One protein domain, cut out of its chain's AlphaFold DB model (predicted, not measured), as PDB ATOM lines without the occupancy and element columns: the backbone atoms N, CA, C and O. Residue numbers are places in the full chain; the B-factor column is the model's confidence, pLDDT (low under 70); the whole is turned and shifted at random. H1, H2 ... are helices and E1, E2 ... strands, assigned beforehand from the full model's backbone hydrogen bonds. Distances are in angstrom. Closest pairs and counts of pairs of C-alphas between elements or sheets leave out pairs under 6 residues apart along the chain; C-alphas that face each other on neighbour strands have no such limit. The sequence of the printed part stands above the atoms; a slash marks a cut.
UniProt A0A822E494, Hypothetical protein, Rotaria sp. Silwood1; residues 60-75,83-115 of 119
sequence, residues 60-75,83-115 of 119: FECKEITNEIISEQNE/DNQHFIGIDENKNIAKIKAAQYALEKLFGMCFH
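Overview. This is residues 60 to 75 and 83 to 115 of the 119 residues of the protein "Hypothetical protein" of Rotaria sp. Silwood1 (UniProt A0A822E494). One helix, H1, packs on strand E2, which runs into it through a tight turn, so that the chain folds back on itself; a second strand, E1, lies off to the side of this pair, and residues 66 to 75 make a loop at one end. The printed part has 49 residues, with E1, E2 and H1 in that order, and no two strands pair. The class is mixed, helices and strands. The whole is only just loose, close to compact, with a radius of gyration of the C-alphas of 11.8 A and spans of 35 by 26 by 15 A.

Arrangement. E1, residues 61 to 65, and E2, residues 85 to 91, are near each other, with 8 pairs of C-alphas within 10 A. E2 and H1, residues 94 to 110, have 20 pairs of C-alphas within 8 A; the closest are those of Gly 89 and Ala 101, 4.0 A apart. E1 and H1 have 1 such pair, Glu 64 and Lys 98, 7.9 A apart. In H1 every O i to N i+4 pair is within hydrogen-bond range.

Along the chain. E1 begins at C-alpha 61 (177.403, 222.365, 327.136) and is 12.6 A long. E2 measures 20.1 A. H1 measures 23.7 A and ends at C-alpha 110 (194.144, 220.278, 329.890).

Size, cuts and confidence. Residues 76 to 82 are not printed; C-alphas 75 and 83 are 26.2 A apart. Confidence is under 70 at residues 60 to 74 and 113 to 115.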
ATOM      1  N   PHE A  60     179.389 219.794 330.784       66.56
ATOM      2  CA  PHE A  60     179.687 220.839 329.792       66.56
ATOM      3  C   PHE A  60     178.596 220.926 328.728       66.56
ATOM      4  O   PHE A  60     177.917 219.940 328.438       66.56
ATOM      5  N   GLU A  61     178.436 222.108 328.134       64.62
ATOM      6  CA  GLU A  61     177.403 222.365 327.136       64.62
ATOM      7  C   GLU A  61     178.007 222.321 325.726       64.62
ATOM      8  O   GLU A  61     178.882 223.109 325.367       64.62
ATOM      9  N   CYS A  62     177.531 221.392 324.898       60.19
ATOM     10  CA  CYS A  62     177.864 221.357 323.474       60.19
ATOM     11  C   CYS A  62     176.734 221.983 322.667       60.19
ATOM     12  O   CYS A  62     175.599 221.518 322.748       60.19
ATOM     13  N   LYS A  63     177.057 222.970 321.832       58.28
ATOM     14  CA  LYS A  63     176.131 223.546 320.858       58.28
ATOM     15  C   LYS A  63     176.673 223.323 319.452       58.28
ATOM     16  O   LYS A  63     177.591 223.993 318.986       58.28
ATOM     17  N   GLU A  64     176.078 222.365 318.755       54.91
ATOM     18  CA  GLU A  64     176.292 222.239 317.320       54.91
ATOM     19  C   GLU A  64     175.513 223.351 316.606       54.91
ATOM     20  O   GLU A  64     174.292 223.415 316.730       54.91
ATOM     21  N   ILE A  65     176.202 224.230 315.873       59.91
ATOM     22  CA  ILE A  65     175.558 225.233 315.017       59.91
ATOM     23  C   ILE A  65     175.741 224.771 313.577       59.91
ATOM     24  O   ILE A  65     176.682 225.139 312.884       59.91
ATOM     25  N   THR A  66     174.844 223.895 313.136       52.88
ATOM     26  CA  THR A  66     175.052 223.112 311.917       52.88
ATOM     27  C   THR A  66     175.014 223.925 310.619       52.88
ATOM     28  O   THR A  66     175.325 223.349 309.592       52.88
ATOM     29  N   ASN A  67     174.665 225.213 310.611       47.50
ATOM     30  CA  ASN A  67     174.630 226.010 309.382       47.50
ATOM     31  C   ASN A  67     174.703 227.507 309.701       47.50
ATOM     32  O   ASN A  67     173.677 228.145 309.930       47.50
ATOM     33  N   GLU A  68     175.897 228.083 309.652       47.16
ATOM     34  CA  GLU A  68     176.015 229.456 309.175       47.16
ATOM     35  C   GLU A  68     176.591 229.347 307.760       47.16
ATOM     36  O   GLU A  68     177.769 229.051 307.585       47.16
ATOM     37  N   ILE A  69     175.740 229.508 306.742       50.06
ATOM     38  CA  ILE A  69     176.163 229.643 305.342       50.06
ATOM     39  C   ILE A  69     176.823 231.022 305.249       50.06
ATOM     40  O   ILE A  69     176.173 231.997 304.884       50.06
ATOM     41  N   ILE A  70     178.067 231.151 305.715       52.94
ATOM     42  CA  ILE A  70     178.708 232.469 305.810       52.94
ATOM     43  C   ILE A  70     179.217 232.910 304.439       52.94
ATOM     44  O   ILE A  70     179.187 234.103 304.159       52.94
ATOM     45  N   SER A  71     179.624 232.000 303.548       46.25
ATOM     46  CA  SER A  71     180.099 232.350 302.198       46.25
ATOM     47  C   SER A  71     180.322 231.086 301.374       46.25
ATOM     48  O   SER A  71     181.255 230.393 301.731       46.25
ATOM     49  N   GLU A  72     179.514 230.795 300.336       56.03
ATOM     50  CA  GLU A  72     179.721 229.871 299.170       56.03
ATOM     51  C   GLU A  72     180.474 228.522 299.334       56.03
ATOM     52  O   GLU A  72     180.637 227.765 298.380       56.03
ATOM     53  N   GLN A  73     180.884 228.172 300.540       56.28
ATOM     54  CA  GLN A  73     181.700 227.055 300.957       56.28
ATOM     55  C   GLN A  73     180.910 226.394 302.076       56.28
ATOM     56  O   GLN A  73     180.446 227.036 303.020       56.28
ATOM     57  N   ASN A  74     180.655 225.105 301.899       65.25
ATOM     58  CA  ASN A  74     179.750 224.325 302.727       65.25
ATOM     59  C   ASN A  74     180.461 223.957 304.045       65.25
ATOM     60  O   ASN A  74     180.820 222.805 304.274       65.25
ATOM     61  N   GLU A  75     180.758 224.959 304.870       72.25
ATOM     62  CA  GLU A  75     181.506 224.802 306.113       72.25
ATOM     63  C   GLU A  75     180.567 224.565 307.300       72.25
ATOM     64  O   GLU A  75     179.587 225.278 307.521       72.25
ATOM     65  N   ASP A  83     183.056 225.905 331.124       74.06
ATOM     66  CA  ASP A  83     183.482 226.883 332.141       74.06
ATOM     67  C   ASP A  83     183.455 228.345 331.618       74.06
ATOM     68  O   ASP A  83     184.412 229.099 331.772       74.06
ATOM     69  N   ASN A  84     182.359 228.732 330.945       78.44
ATOM     70  CA  ASN A  84     182.149 230.044 330.302       78.44
ATOM     71  C   ASN A  84     183.107 230.382 329.139       78.44
ATOM     72  O   ASN A  84     183.128 231.520 328.670       78.44
ATOM     73  N   GLN A  85     183.872 229.414 328.639       80.31
ATOM     74  CA  GLN A  85     184.727 229.567 327.463       80.31
ATOM     75  C   GLN A  85     184.102 228.887 326.251       80.31
ATOM     76  O   GLN A  85     183.603 227.769 326.353       80.31
ATOM     77  N   HIS A  86     184.163 229.552 325.097       81.88
ATOM     78  CA  HIS A  86     183.642 229.038 323.836       81.88
ATOM     79  C   HIS A  86     184.789 228.592 322.925       81.88
ATOM     80  O   HIS A  86     185.666 229.381 322.572       81.88
ATOM     81  N   PHE A  87     184.752 227.332 322.511       83.75
ATOM     82  CA  PHE A  87     185.706 226.717 321.596       83.75
ATOM     83  C   PHE A  87     185.009 226.422 320.277       83.75
ATOM     84  O   PHE A  87     183.954 225.791 320.263       83.75
ATOM     85  N   ILE A  88     185.590 226.884 319.174       83.19
ATOM     86  CA  ILE A  88     184.970 226.815 317.851       83.19
ATOM     87  C   ILE A  88     185.836 225.938 316.952       83.19
ATOM     88  O   ILE A  88     187.042 226.151 316.850       83.19
ATOM     89  N   GLY A  89     185.215 224.962 316.297       82.50
ATOM     90  CA  GLY A  89     185.822 224.162 315.239       82.50
ATOM     91  C   GLY A  89     185.073 224.367 313.931       82.50
ATOM     92  O   GLY A  89     183.844 224.325 313.919       82.50
ATOM     93  N   ILE A  90     185.811 224.598 312.845       81.62
ATOM     94  CA  ILE A  90     185.261 224.799 311.500       81.62
ATOM     95  C   ILE A  90     185.879 223.760 310.566       81.62
ATOM     96  O   ILE A  90     187.097 223.524 310.600       81.62
ATOM     97  N   ASP A  91     185.029 223.095 309.789       81.88
ATOM     98  CA  ASP A  91     185.441 222.124 308.780       81.88
ATOM     99  C   ASP A  91     184.330 221.870 307.754       81.88
ATOM    100  O   ASP A  91     183.154 222.004 308.070       81.88
ATOM    101  N   GLU A  92     184.688 221.401 306.563       79.81
ATOM    102  CA  GLU A  92     183.743 220.904 305.551       79.81
ATOM    103  C   GLU A  92     182.981 219.641 306.004       79.81
ATOM    104  O   GLU A  92     181.961 219.276 305.424       79.81
ATOM    105  N   ASN A  93     183.432 218.973 307.076       76.50
ATOM    106  CA  ASN A  93     182.756 217.830 307.685       76.50
ATOM    107  C   ASN A  93     182.276 218.130 309.111       76.50
ATOM    108  O   ASN A  93     183.082 218.404 310.002       76.50
ATOM    109  N   LYS A  94     180.982 217.905 309.390       75.19
ATOM    110  CA  LYS A  94     180.384 218.032 310.742       75.19
ATOM    111  C   LYS A  94     181.180 217.302 311.827       75.19
ATOM    112  O   LYS A  94     181.420 217.830 312.913       75.19
ATOM    113  N   ASN A  95     181.630 216.086 311.515       77.38
ATOM    114  CA  ASN A  95     182.360 215.243 312.459       77.38
ATOM    115  C   ASN A  95     183.766 215.783 312.748       77.38
ATOM    116  O   ASN A  95     184.210 215.748 313.893       77.38
ATOM    117  N   ILE A  96     184.448 216.334 311.740       79.88
ATOM    118  CA  ILE A  96     185.782 216.915 311.915       79.88
ATOM    119  C   ILE A  96     185.683 218.264 312.631       79.88
ATOM    120  O   ILE A  96     186.477 218.515 313.533       79.88
ATOM    121  N   ALA A  97     184.679 219.091 312.319       78.38
ATOM    122  CA  ALA A  97     184.416 220.345 313.025       78.38
ATOM    123  C   ALA A  97     184.232 220.111 314.535       78.38
ATOM    124  O   ALA A  97     184.834 220.798 315.361       78.38
ATOM    125  N   LYS A  98     183.484 219.063 314.902       79.62
ATOM    126  CA  LYS A  98     183.298 218.627 316.291       79.62
ATOM    127  C   LYS A  98     184.595 218.167 316.961       79.62
ATOM    128  O   LYS A  98     184.881 218.575 318.087       79.62
ATOM    129  N   ILE A  99     185.388 217.339 316.276       82.25
ATOM    130  CA  ILE A  99     186.694 216.863 316.767       82.25
ATOM    131  C   ILE A  99     187.652 218.044 316.964       82.25
ATOM    132  O   ILE A  99     188.287 218.128 318.011       82.25
ATOM    133  N   LYS A 100     187.709 218.987 316.015       81.81
ATOM    134  CA  LYS A 100     188.523 220.211 316.095       81.81
ATOM    135  C   LYS A 100     188.117 221.097 317.271       81.81
ATOM    136  O   LYS A 100     188.983 221.539 318.021       81.81
ATOM    137  N   ALA A 101     186.817 221.321 317.466       84.69
ATOM    138  CA  ALA A 101     186.318 222.094 318.601       84.69
ATOM    139  C   ALA A 101     186.720 221.443 319.935       84.69
ATOM    140  O   ALA A 101     187.181 222.123 320.850       84.69
ATOM    141  N   ALA A 102     186.598 220.114 320.031       82.62
ATOM    142  CA  ALA A 102     186.974 219.366 321.227       82.62
ATOM    143  C   ALA A 102     188.488 219.329 321.454       82.62
ATOM    144  O   ALA A 102     188.933 219.430 322.591       82.62
ATOM    145  N   GLN A 103     189.279 219.221 320.386       84.06
ATOM    146  CA  GLN A 103     190.733 219.308 320.449       84.06
ATOM    147  C   GLN A 103     191.163 220.660 321.017       84.06
ATOM    148  O   GLN A 103     191.955 220.697 321.953       84.06
ATOM    149  N   TYR A 104     190.602 221.755 320.502       83.62
ATOM    150  CA  TYR A 104     190.929 223.097 320.976       83.62
ATOM    151  C   TYR A 104     190.523 223.298 322.443       83.62
ATOM    152  O   TYR A 104     191.279 223.864 323.231       83.62
ATOM    153  N   ALA A 105     189.368 222.757 322.837       83.50
ATOM    154  CA  ALA A 105     188.939 222.739 324.229       83.50
ATOM    155  C   ALA A 105     189.895 221.935 325.129       83.50
ATOM    156  O   ALA A 105     190.282 222.408 326.194       83.50
ATOM    157  N   LEU A 106     190.320 220.741 324.707       80.25
ATOM    158  CA  LEU A 106     191.248 219.907 325.474       80.25
ATOM    159  C   LEU A 106     192.639 220.524 325.600       80.25
ATOM    160  O   LEU A 106     193.248 220.455 326.665       80.25
ATOM    161  N   GLU A 107     193.134 221.146 324.537       82.94
ATOM    162  CA  GLU A 107     194.413 221.843 324.549       82.94
ATOM    163  C   GLU A 107     194.377 223.021 325.525       82.94
ATOM    164  O   GLU A 107     195.279 223.185 326.343       82.94
ATOM    165  N   LYS A 108     193.299 223.811 325.501       81.38
ATOM    166  CA  LYS A 108     193.156 224.983 326.370       81.38
ATOM    167  C   LYS A 108     192.883 224.639 327.829       81.38
ATOM    168  O   LYS A 108     193.394 225.331 328.705       81.38
ATOM    169  N   LEU A 109     192.098 223.597 328.096       79.12
ATOM    170  CA  LEU A 109     191.706 223.221 329.456       79.12
ATOM    171  C   LEU A 109     192.707 222.277 330.126       79.12
ATOM    172  O   LEU A 109     192.935 222.385 331.328       79.12
ATOM    173  N   PHE A 110     193.297 221.353 329.364       75.25
ATOM    174  CA  PHE A 110     194.144 220.278 329.890       75.25
ATOM    175  C   PHE A 110     195.581 220.308 329.355       75.25
ATOM    176  O   PHE A 110     196.390 219.480 329.768       75.25
ATOM    177  N   GLY A 111     195.925 221.221 328.437       77.56
ATOM    178  CA  GLY A 111     197.256 221.265 327.819       77.56
ATOM    179  C   GLY A 111     197.542 220.078 326.893       77.56
ATOM    180  O   GLY A 111     198.697 219.818 326.561       77.56
ATOM    181  N   MET A 112     196.511 219.324 326.495       73.94
ATOM    182  CA  MET A 112     196.662 218.129 325.666       73.94
ATOM    183  C   MET A 112     196.735 218.508 324.188       73.94
ATOM    184  O   MET A 112     195.764 218.988 323.608       73.94
ATOM    185  N   CYS A 113     197.884 218.260 323.568       65.62
ATOM    186  CA  CYS A 113     198.096 218.519 322.149       65.62
ATOM    187  C   CYS A 113     197.827 217.249 321.333       65.62
ATOM    188  O   CYS A 113     198.501 216.236 321.512       65.62
ATOM    189  N   PHE A 114     196.885 217.316 320.393       65.50
ATOM    190  CA  PHE A 114     196.647 216.236 319.434       65.50
ATOM    191  C   PHE A 114     197.414 216.538 318.148       65.50
ATOM    192  O   PHE A 114     196.997 217.357 317.329       65.50
ATOM    193  N   HIS A 115     198.568 215.895 317.974       57.31
ATOM    194  CA  HIS A 115     199.307 215.989 316.722       57.31
ATOM    195  C   HIS A 115     198.589 215.132 315.675       57.31
ATOM    196  O   HIS A 115     198.549 213.905 315.784       57.31
TER     197      HIS A 115